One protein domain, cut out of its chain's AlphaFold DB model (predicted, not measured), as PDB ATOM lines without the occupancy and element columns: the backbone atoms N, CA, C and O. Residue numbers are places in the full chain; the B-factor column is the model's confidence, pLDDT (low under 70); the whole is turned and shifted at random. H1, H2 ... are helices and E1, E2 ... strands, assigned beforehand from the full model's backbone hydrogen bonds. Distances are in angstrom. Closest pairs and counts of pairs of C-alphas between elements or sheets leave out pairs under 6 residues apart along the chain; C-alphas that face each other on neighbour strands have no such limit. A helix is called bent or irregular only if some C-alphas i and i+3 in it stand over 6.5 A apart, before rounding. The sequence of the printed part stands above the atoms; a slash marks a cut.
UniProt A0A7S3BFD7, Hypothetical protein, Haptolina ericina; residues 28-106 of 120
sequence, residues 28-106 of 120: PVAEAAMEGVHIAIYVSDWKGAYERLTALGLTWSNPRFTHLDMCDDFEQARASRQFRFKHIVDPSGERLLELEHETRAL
ATOM      1  N   PRO A  28      25.955  11.203  16.495       90.88
ATOM      2  CA  PRO A  28      25.280  10.277  17.400       90.88
ATOM      3  C   PRO A  28      24.270  10.946  18.340       90.88
ATOM      4  O   PRO A  28      23.309  10.307  18.765       90.88
ATOM      5  N   VAL A  29      24.475  12.221  18.693       93.50
ATOM      6  CA  VAL A  29      23.551  12.955  19.570       93.50
ATOM      7  C   VAL A  29      22.277  13.299  18.807       93.50
ATOM      8  O   VAL A  29      21.177  13.104  19.328       93.50
ATOM      9  N   ALA A  30      22.415  13.774  17.568       88.69
ATOM     10  CA  ALA A  30      21.276  14.047  16.700       88.69
ATOM     11  C   ALA A  30      20.519  12.758  16.338       88.69
ATOM     12  O   ALA A  30      19.291  12.738  16.386       88.69
ATOM     13  N   GLU A  31      21.233  11.669  16.041       88.81
ATOM     14  CA  GLU A  31      20.640  10.357  15.761       88.81
ATOM     15  C   GLU A  31      19.827   9.831  16.949       88.81
ATOM     16  O   GLU A  31      18.674   9.434  16.776       88.81
ATOM     17  N   ALA A  32      20.378   9.898  18.166       90.88
ATOM     18  CA  ALA A  32      19.667   9.490  19.376       90.88
ATOM     19  C   ALA A  32      18.409  10.339  19.628       90.88
ATOM     20  O   ALA A  32      17.382   9.819  20.059       90.88
ATOM     21  N   ALA A  33      18.453  11.641  19.326       90.81
ATOM     22  CA  ALA A  33      17.290  12.521  19.459       90.81
ATOM     23  C   ALA A  33      16.163  12.198  18.456       90.81
ATOM     24  O   ALA A  33      15.008  12.555  18.699       90.81
ATOM     25  N   MET A  34      16.490  11.533  17.346       88.62
ATOM     26  CA  MET A  34      15.538  11.123  16.314       88.62
ATOM     27  C   MET A  34      14.963   9.718  16.537       88.62
ATOM     28  O   MET A  34      14.036   9.321  15.829       88.62
ATOM     29  N   GLU A  35      15.460   8.962  17.518       89.81
ATOM     30  CA  GLU A  35      14.977   7.609  17.792       89.81
ATOM     31  C   GLU A  35      13.476   7.608  18.138       89.81
ATOM     32  O   GLU A  35      13.005   8.298  19.044       89.81
ATOM     33  N   GLY A  36      12.693   6.828  17.386       88.44
ATOM     34  CA  GLY A  36      11.241   6.731  17.560       88.44
ATOM     35  C   GLY A  36      10.440   7.936  17.051       88.44
ATOM     36  O   GLY A  36       9.206   7.929  17.140       88.44
ATOM     37  N   VAL A  37      11.101   8.955  16.489       91.19
ATOM     38  CA  VAL A  37      10.420  10.029  15.767       91.19
ATOM     39  C   VAL A  37       9.796   9.448  14.501       91.19
ATOM     40  O   VAL A  37      10.435   8.746  13.716       91.19
ATOM     41  N   HIS A  38       8.522   9.761  14.294       93.88
ATOM     42  CA  HIS A  38       7.789   9.381  13.098       93.88
ATOM     43  C   HIS A  38       6.979  10.565  12.584       93.88
ATOM     44  O   HIS A  38       6.613  11.470  13.339       93.88
ATOM     45  N   ILE A  39       6.666  10.533  11.294       94.06
ATOM     46  CA  ILE A  39       5.795  11.509  10.648       94.06
ATOM     47  C   ILE A  39       4.588  10.818  10.031       94.06
ATOM     48  O   ILE A  39       4.666   9.677   9.583       94.06
ATOM     49  N   ALA A  40       3.463  11.528   9.985       93.81
ATOM     50  CA  ALA A  40       2.273  11.083   9.276       93.81
ATOM     51  C   ALA A  40       2.066  11.942   8.030       93.81
ATOM     52  O   ALA A  40       1.891  13.158   8.134       93.81
ATOM     53  N   ILE A  41       2.054  11.307   6.862       93.31
ATOM     54  CA  ILE A  41       1.859  11.974   5.572       93.31
ATOM     55  C   ILE A  41       0.616  11.427   4.880       93.31
ATOM     56  O   ILE A  41       0.311  10.239   4.963       93.31
ATOM     57  N   TYR A  42      -0.114  12.301   4.194       93.56
ATOM     58  CA  TYR A  42      -1.300  11.917   3.436       93.56
ATOM     59  C   TYR A  42      -0.984  11.922   1.946       93.56
ATOM     60  O   TYR A  42      -0.460  12.906   1.428       93.56
ATOM     61  N   VAL A  43      -1.331  10.839   1.252       93.88
ATOM     62  CA  VAL A  43      -1.055  10.674  -0.182       93.88
ATOM     63  C   VAL A  43      -2.337  10.394  -0.964       93.88
ATOM     64  O   VAL A  43      -3.245   9.705  -0.489       93.88
ATOM     65  N   SER A  44      -2.425  10.949  -2.174       93.06
ATOM     66  CA  SER A  44      -3.574  10.772  -3.070       93.06
ATOM     67  C   SER A  44      -3.533   9.423  -3.797       93.06
ATOM     68  O   SER A  44      -4.517   8.684  -3.754       93.06
ATOM     69  N   ASP A  45      -2.392   9.060  -4.389       95.44
ATOM     70  CA  ASP A  45      -2.122   7.725  -4.948       95.44
ATOM     71  C   ASP A  45      -1.669   6.747  -3.849       95.44
ATOM     72  O   ASP A  45      -0.531   6.279  -3.811       95.44
ATOM     73  N   TRP A  46      -2.560   6.476  -2.894       96.56
ATOM     74  CA  TRP A  46      -2.237   5.643  -1.733       96.56
ATOM     75  C   TRP A  46      -1.952   4.181  -2.101       96.56
ATOM     76  O   TRP A  46      -0.960   3.616  -1.646       96.56
ATOM     77  N   LYS A  47      -2.782   3.578  -2.964       97.19
ATOM     78  CA  LYS A  47      -2.589   2.186  -3.399       97.19
ATOM     79  C   LYS A  47      -1.308   2.028  -4.221       97.19
ATOM     80  O   LYS A  47      -0.540   1.113  -3.948       97.19
ATOM     81  N   GLY A  48      -1.048   2.926  -5.174       98.06
ATOM     82  CA  GLY A  48       0.177   2.862  -5.965       98.06
ATOM     83  C   GLY A  48       1.427   3.080  -5.113       98.06
ATOM     84  O   GLY A  48       2.434   2.410  -5.331       98.06
ATOM     85  N   ALA A  49       1.374   3.964  -4.110       96.88
ATOM     86  CA  ALA A  49       2.478   4.146  -3.167       96.88
ATOM     87  C   ALA A  49       2.772   2.873  -2.361       96.88
ATOM     88  O   ALA A  49       3.934   2.478  -2.274       96.88
ATOM     89  N   TYR A  50       1.729   2.213  -1.840       98.12
ATOM     90  CA  TYR A  50       1.860   0.925  -1.158       98.12
ATOM     91  C   TYR A  50       2.524  -0.116  -2.068       98.12
ATOM     92  O   TYR A  50       3.553  -0.676  -1.709       98.12
ATOM     93  N   GLU A  51       2.000  -0.318  -3.281       98.19
ATOM     94  CA  GLU A  51       2.508  -1.339  -4.209       98.19
ATOM     95  C   GLU A  51       3.979  -1.114  -4.582       98.19
ATOM     96  O   GLU A  51       4.754  -2.070  -4.611       98.19
ATOM     97  N   ARG A  52       4.389   0.142  -4.809       96.94
ATOM     98  CA  ARG A  52       5.793   0.485  -5.088       96.94
ATOM     99  C   ARG A  52       6.705   0.171  -3.901       96.94
ATOM    100  O   ARG A  52       7.766  -0.409  -4.101       96.94
ATOM    101  N   LEU A  53       6.303   0.523  -2.680       96.75
ATOM    102  CA  LEU A  53       7.100   0.261  -1.477       96.75
ATOM    103  C   LEU A  53       7.159  -1.229  -1.127       96.75
ATOM    104  O   LEU A  53       8.225  -1.725  -0.768       96.75
ATOM    105  N   THR A  54       6.052  -1.961  -1.272       97.50
ATOM    106  CA  THR A  54       6.022  -3.415  -1.067       97.50
ATOM    107  C   THR A  54       6.888  -4.136  -2.095       97.50
ATOM    108  O   THR A  54       7.619  -5.050  -1.725       97.50
ATOM    109  N   ALA A  55       6.881  -3.707  -3.363       96.81
ATOM    110  CA  ALA A  55       7.758  -4.271  -4.392       96.81
ATOM    111  C   ALA A  55       9.254  -4.070  -4.082       96.81
ATOM    112  O   ALA A  55      10.077  -4.878  -4.503       96.81
ATOM    113  N   LEU A  56       9.593  -3.023  -3.323       95.81
ATOM    114  CA  LEU A  56      10.943  -2.759  -2.819       95.81
ATOM    115  C   LEU A  56      11.234  -3.438  -1.467       95.81
ATOM    116  O   LEU A  56      12.338  -3.308  -0.951       95.81
ATOM    117  N   GLY A  57      10.262  -4.136  -0.866       96.25
ATOM    118  CA  GLY A  57      10.410  -4.757   0.455       96.25
ATOM    119  C   GLY A  57      10.518  -3.756   1.612       96.25
ATOM    120  O   GLY A  57      11.070  -4.094   2.656       96.25
ATOM    121  N   LEU A  58      10.023  -2.527   1.435       97.06
ATOM    122  CA  LEU A  58      10.189  -1.432   2.403       97.06
ATOM    123  C   LEU A  58       8.996  -1.244   3.350       97.06
ATOM    124  O   LEU A  58       9.123  -0.552   4.363       97.06
ATOM    125  N   THR A  59       7.837  -1.830   3.046       97.25
ATOM    126  CA  THR A  59       6.686  -1.802   3.959       97.25
ATOM    127  C   THR A  59       7.008  -2.535   5.256       97.25
ATOM    128  O   THR A  59       7.600  -3.611   5.241       97.25
ATOM    129  N   TRP A  60       6.601  -1.956   6.382       97.00
ATOM    130  CA  TRP A  60       6.931  -2.453   7.711       97.00
ATOM    131  C   TRP A  60       5.759  -2.246   8.665       97.00
ATOM    132  O   TRP A  60       5.333  -1.113   8.882       97.00
ATOM    133  N   SER A  61       5.268  -3.328   9.267       96.00
ATOM    134  CA  SER A  61       4.262  -3.263  10.329       96.00
ATOM    135  C   SER A  61       4.928  -2.906  11.658       96.00
ATOM    136  O   SER A  61       5.830  -3.611  12.112       96.00
ATOM    137  N   ASN A  62       4.481  -1.823  12.301       93.38
ATOM    138  CA  ASN A  62       5.042  -1.398  13.581       93.38
ATOM    139  C   ASN A  62       4.606  -2.362  14.702       93.38
ATOM    140  O   ASN A  62       3.413  -2.414  15.017       93.38
ATOM    141  N   PRO A  63       5.533  -3.075  15.375       92.69
ATOM    142  CA  PRO A  63       5.178  -4.042  16.418       92.69
ATOM    143  C   PRO A  63       4.397  -3.428  17.588       92.69
ATOM    144  O   PRO A  63       3.615  -4.115  18.247       92.69
ATOM    145  N   ARG A  64       4.559  -2.120  17.840       90.81
ATOM    146  CA  ARG A  64       3.822  -1.390  18.882       90.81
ATOM    147  C   ARG A  64       2.317  -1.320  18.605       90.81
ATOM    148  O   ARG A  64       1.537  -1.200  19.546       90.81
ATOM    149  N   PHE A  65       1.916  -1.389  17.340       89.06
ATOM    150  CA  PHE A  65       0.538  -1.202  16.880       89.06
ATOM    151  C   PHE A  65      -0.029  -2.478  16.239       89.06
ATOM    152  O   PHE A  65      -0.890  -2.433  15.356       89.06
ATOM    153  N   THR A  66       0.420  -3.638  16.725       86.25
ATOM    154  CA  THR A  66      -0.092  -4.949  16.306       86.25
ATOM    155  C   THR A  66      -1.626  -4.978  16.398       86.25
ATOM    156  O   THR A  66      -2.205  -4.524  17.385       86.25
ATOM    157  N   HIS A  67      -2.286  -5.492  15.355       87.50
ATOM    158  CA  HIS A  67      -3.749  -5.504  15.157       87.50
ATOM    159  C   HIS A  67      -4.436  -4.149  14.900       87.50
ATOM    160  O   HIS A  67      -5.628  -4.146  14.599       87.50
ATOM    161  N   LEU A  68      -3.728  -3.017  14.992       89.12
ATOM    162  CA  LEU A  68      -4.308  -1.690  14.751       89.12
ATOM    163  C   LEU A  68      -4.012  -1.177  13.342       89.12
ATOM    164  O   LEU A  68      -4.912  -0.663  12.681       89.12
ATOM    165  N   ASP A  69      -2.769  -1.314  12.882       91.44
ATOM    166  CA  ASP A  69      -2.337  -0.733  11.608       91.44
ATOM    167  C   ASP A  69      -1.310  -1.570  10.835       91.44
ATOM    168  O   ASP A  69      -0.499  -1.035  10.075       91.44
ATOM    169  N   MET A  70      -1.396  -2.892  10.993       95.50
ATOM    170  CA  MET A  70      -0.588  -3.837  10.224       95.50
ATOM    171  C   MET A  70      -0.773  -3.617   8.718       95.50
ATOM    172  O   MET A  70      -1.858  -3.269   8.240       95.50
ATOM    173  N   CYS A  71       0.308  -3.818   7.973       96.44
ATOM    174  CA  CYS A  71       0.359  -3.616   6.531       96.44
ATOM    175  C   CYS A  71       1.196  -4.699   5.835       96.44
ATOM    176  O   CYS A  71       1.878  -4.414   4.854       96.44
ATOM    177  N   ASP A  72       1.161  -5.927   6.363       94.94
ATOM    178  CA  ASP A  72       1.865  -7.080   5.779       94.94
ATOM    179  C   ASP A  72       1.238  -7.504   4.439       94.94
ATOM    180  O   ASP A  72       1.912  -8.033   3.557       94.94
ATOM    181  N   ASP A  73      -0.058  -7.229   4.269       96.00
ATOM    182  CA  ASP A  73      -0.759  -7.295   2.994       96.00
ATOM    183  C   ASP A  73      -1.648  -6.058   2.778       96.00
ATOM    184  O   ASP A  73      -1.903  -5.249   3.682       96.00
ATOM    185  N   PHE A  74      -2.129  -5.911   1.541       96.75
ATOM    186  CA  PHE A  74      -2.909  -4.744   1.151       96.75
ATOM    187  C   PHE A  74      -4.274  -4.675   1.840       96.75
ATOM    188  O   PHE A  74      -4.763  -3.575   2.089       96.75
ATOM    189  N   GLU A  75      -4.910  -5.806   2.158       97.31
ATOM    190  CA  GLU A  75      -6.216  -5.791   2.822       97.31
ATOM    191  C   GLU A  75      -6.085  -5.309   4.271       97.31
ATOM    192  O   GLU A  75      -6.922  -4.528   4.731       97.31
ATOM    193  N   GLN A  76      -4.996  -5.664   4.957       96.38
ATOM    194  CA  GLN A  76      -4.674  -5.123   6.279       96.38
ATOM    195  C   GLN A  76      -4.412  -3.610   6.223       96.38
ATOM    196  O   GLN A  76      -5.062  -2.842   6.940       96.38
ATOM    197  N   ALA A  77      -3.562  -3.161   5.291       96.62
ATOM    198  CA  ALA A  77      -3.298  -1.736   5.082       96.62
ATOM    199  C   ALA A  77      -4.582  -0.960   4.724       96.62
ATOM    200  O   ALA A  77      -4.808   0.181   5.135       96.62
ATOM    201  N   ARG A  78      -5.481  -1.585   3.958       96.69
ATOM    202  CA  ARG A  78      -6.765  -1.010   3.545       96.69
ATOM    203  C   ARG A  78      -7.752  -0.908   4.700       96.69
ATOM    204  O   ARG A  78      -8.492   0.078   4.754       96.69
ATOM    205  N   ALA A  79      -7.774  -1.888   5.602       95.12
ATOM    206  CA  ALA A  79      -8.644  -1.882   6.774       95.12
ATOM    207  C   ALA A  79      -8.343  -0.681   7.686       95.12
ATOM    208  O   ALA A  79      -9.269   0.002   8.129       95.12
ATOM    209  N   SER A  80      -7.059  -0.371   7.882       94.81
ATOM    210  CA  SER A  80      -6.596   0.791   8.655       94.81
ATOM    211  C   SER A  80      -6.520   2.084   7.824       94.81
ATOM    212  O   SER A  80      -6.541   3.182   8.377       94.81
ATOM    213  N   ARG A  81      -6.525   1.982   6.485       96.19
ATOM    214  CA  ARG A  81      -6.342   3.089   5.518       96.19
ATOM    215  C   ARG A  81      -4.983   3.772   5.656       96.19
ATOM    216  O   ARG A  81      -4.856   4.978   5.407       96.19
ATOM    217  N   GLN A  82      -3.986   2.999   6.057       96.75
ATOM    218  CA  GLN A  82      -2.611   3.434   6.219       96.75
ATOM    219  C   GLN A  82      -1.653   2.267   5.982       96.75
ATOM    220  O   GLN A  82      -2.033   1.104   6.049       96.75
ATOM    221  N   PHE A  83      -0.398   2.590   5.715       97.44
ATOM    222  CA  PHE A  83       0.714   1.652   5.816       97.44
ATOM    223  C   PHE A  83       1.920   2.392   6.385       97.44
ATOM    224  O   PHE A  83       1.950   3.628   6.390       97.44
ATOM    225  N   ARG A  84       2.913   1.646   6.863       97.62
ATOM    226  CA  ARG A  84       4.143   2.213   7.412       97.62
ATOM    227  C   ARG A  84       5.369   1.714   6.655       97.62
ATOM    228  O   ARG A  84       5.368   0.626   6.079       97.62
ATOM    229  N   PHE A  85       6.413   2.530   6.651       96.50
ATOM    230  CA  PHE A  85       7.779   2.127   6.320       96.50
ATOM    231  C   PHE A  85       8.742   2.839   7.272       96.50
ATOM    232  O   PHE A  85       8.439   3.926   7.767       96.50
ATOM    233  N   LYS A  86       9.878   2.205   7.577       95.19
ATOM    234  CA  LYS A  86      10.781   2.653   8.653       95.19
ATOM    235  C   LYS A  86      12.013   3.410   8.153       95.19
ATOM    236  O   LYS A  86      12.562   4.255   8.857       95.19
ATOM    237  N   HIS A  87      12.463   3.083   6.947       95.06
ATOM    238  CA  HIS A  87      13.766   3.494   6.447       95.06
ATOM    239  C   HIS A  87      13.652   4.268   5.145       95.06
ATOM    240  O   HIS A  87      12.868   3.910   4.266       95.06
ATOM    241  N   ILE A  88      14.483   5.299   5.025       92.81
ATOM    242  CA  ILE A  88      14.802   5.920   3.745       92.81
ATOM    243  C   ILE A  88      16.066   5.243   3.234       92.81
ATOM    244  O   ILE A  88      17.048   5.110   3.970       92.81
ATOM    245  N   VAL A  89      16.014   4.805   1.983       94.88
ATOM    246  CA  VAL A  89      17.111   4.120   1.305       94.88
ATOM    247  C   VAL A  89      17.570   4.923   0.097       94.88
ATOM    248  O   VAL A  89      16.802   5.713  -0.460       94.88
ATOM    249  N   ASP A  90      18.815   4.717  -0.306       93.12
ATOM    250  CA  ASP A  90      19.327   5.202  -1.579       93.12
ATOM    251  C   ASP A  90      18.817   4.321  -2.753       93.12
ATOM    252  O   ASP A  90      18.146   3.304  -2.539       93.12
ATOM    253  N   PRO A  91      19.121   4.669  -4.019       92.38
ATOM    254  CA  PRO A  91      18.731   3.853  -5.172       92.38
ATOM    255  C   PRO A  91      19.367   2.454  -5.231       92.38
ATOM    256  O   PRO A  91      18.879   1.611  -5.985       92.38
ATOM    257  N   SER A  92      20.452   2.203  -4.489       94.44
ATOM    258  CA  SER A  92      21.074   0.878  -4.378       94.44
ATOM    259  C   SER A  92      20.373  -0.017  -3.345       94.44
ATOM    260  O   SER A  92      20.539  -1.238  -3.374       94.44
ATOM    261  N   GLY A  93      19.537   0.576  -2.487       93.19
ATOM    262  CA  GLY A  93      18.856  -0.078  -1.374       93.19
ATOM    263  C   GLY A  93      19.593   0.068  -0.040       93.19
ATOM    264  O   GLY A  93      19.151  -0.501   0.960       93.19
ATOM    265  N   GLU A  94      20.691   0.825   0.005       94.62
ATOM    266  CA  GLU A  94      21.408   1.130   1.237       94.62
ATOM    267  C   GLU A  94      20.565   2.048   2.124       94.62
ATOM    268  O   GLU A  94      20.018   3.059   1.685       94.62
ATOM    269  N   ARG A  95      20.449   1.699   3.407       92.75
ATOM    270  CA  ARG A  95      19.728   2.505   4.394       92.75
ATOM    271  C   ARG A  95      20.502   3.788   4.689       92.75
ATOM    272  O   ARG A  95      21.569   3.730   5.286       92.75
ATOM    273  N   LEU A  96      19.884   4.928   4.396       90.44
ATOM    274  CA  LEU A  96      20.429   6.252   4.695       90.44
ATOM    275  C   LEU A  96      20.042   6.727   6.096       90.44
ATOM    276  O   LEU A  96      20.888   7.194   6.848       90.44
ATOM    277  N   LEU A  97      18.764   6.599   6.470       90.31
ATOM    278  CA  LEU A  97      18.292   6.994   7.800       90.31
ATOM    279  C   LEU A  97      17.015   6.264   8.224       90.31
ATOM    280  O   LEU A  97      16.272   5.709   7.408       90.31
ATOM    281  N   GLU A  98      16.765   6.272   9.530       92.56
ATOM    282  CA  GLU A  98      15.507   5.836  10.124       92.56
ATOM    283  C   GLU A  98      14.605   7.048  10.364       92.56
ATOM    284  O   GLU A  98      14.953   7.965  11.099       92.56
ATOM    285  N   LEU A  99      13.449   7.046   9.711       93.62
ATOM    286  CA  LEU A  99      12.365   7.987   9.946       93.62
ATOM    287  C   LEU A  99      11.095   7.222   9.627       93.62
ATOM    288  O   LEU A  99      10.821   6.913   8.466       93.62
ATOM    289  N   GLU A 100      10.339   6.865  10.655       95.19
ATOM    290  CA  GLU A 100       9.117   6.109  10.444       95.19
ATOM    291  C   GLU A 100       8.071   6.997   9.757       95.19
ATOM    292  O   GLU A 100       7.753   8.098  10.211       95.19
ATOM    293  N   HIS A 101       7.533   6.512   8.643       95.38
ATOM    294  CA  HIS A 101       6.496   7.194   7.882       95.38
ATOM    295  C   HIS A 101       5.187   6.438   8.010       95.38
ATOM    296  O   HIS A 101       5.020   5.354   7.456       95.38
ATOM    297  N   GLU A 102       4.222   7.054   8.676       96.25
ATOM    298  CA  GLU A 102       2.834   6.629   8.638       96.25
ATOM    299  C   GLU A 102       2.157   7.241   7.407       96.25
ATOM    300  O   GLU A 102       1.782   8.417   7.385       96.25
ATOM    301  N   THR A 103       2.016   6.444   6.352       96.31
ATOM    302  CA  THR A 103       1.451   6.895   5.081       96.31
ATOM    303  C   THR A 103      -0.040   6.607   5.034       96.31
ATOM    304  O   THR A 103      -0.482   5.460   4.954       96.31
ATOM    305  N   ARG A 104      -0.832   7.673   5.071       96.38
ATOM    306  CA  ARG A 104      -2.287   7.635   5.205       96.38
ATOM    307  C   ARG A 104      -2.972   7.926   3.878       96.38
ATOM    308  O   ARG A 104      -2.590   8.833   3.136       96.38
ATOM    309  N   ALA A 105      -4.047   7.199   3.604       95.94
ATOM    310  CA  ALA A 105      -4.961   7.575   2.535       95.94
ATOM    311  C   ALA A 105      -5.688   8.883   2.893       95.94
ATOM    312  O   ALA A 105      -5.977   9.145   4.061       95.94
ATOM    313  N   LEU A 106      -6.127   9.656   1.894       93.44
ATOM    314  CA  LEU A 106      -6.972  10.848   2.118       93.44
ATOM    315  C   LEU A 106      -8.310  10.548   2.831       93.44
ATOM    316  O   LEU A 106      -8.992  11.460   3.279       93.44
TER     317      LEU A 106
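Overview. This is residues 28 to 106 of the 120 residues of the protein "Hypothetical protein" of Haptolina ericina (UniProt A0A7S3BFD7). A long bent hairpin, E2 and E3, with E1 beside E3, makes a strongly twisted sheet; H2 packs over one end, H3 sits at that end, and H1 lies farthest out. The printed part has 79 residues, with three named helices and three named strands in the order H1 E1 H2 H3 E2 E3 along the chain; the class is mixed, helices and strands, and the sheet, in the order E1 E3 E2, is mixed, with E1 and E3 parallel and E3 and E2 antiparallel. It is compact, radius of gyration of the C-alphas 12.7 A, spanning 38 by 28 by 20 A.

Along the chain. H1, residues 28 to 34, 9.8 A, begins at C-alpha 28 (25.280, 10.277, 17.400). E1 is 38 to 43, 16.0 A; H2 46 to 55, 14.3 A; H3 74 to 80, 10.0 A; E2 82 to 89, 20.3 A. E3, 95 to 105, 25.3 A, bends by 73 degrees at residue 98 and ends at C-alpha 105 (-4.961, 7.575, 2.535).

Arrangement. E1 and E3 are parallel, N 41 and O 102 2.9 A apart. Hairpin E2 and E3 is antiparallel, N 103 and O 83 2.8 A apart. H1 only grazes the sheet. H2 is on one face, two layers, its height 9.0 A; its closest C-alphas to E3 are Trp 46 and Ala 105, 5.4 A. H3 stands at the sheet's level. In H1, H2 and H3 every O i to N i+4 pair is within hydrogen-bond range.

Size, cuts and confidence. The farthest C-alphas, Val 29 and Glu 75, are 39.0 A apart. The printed part has no cut; link H2 to H3 is long. No printed residue is under 70 in pLDDT.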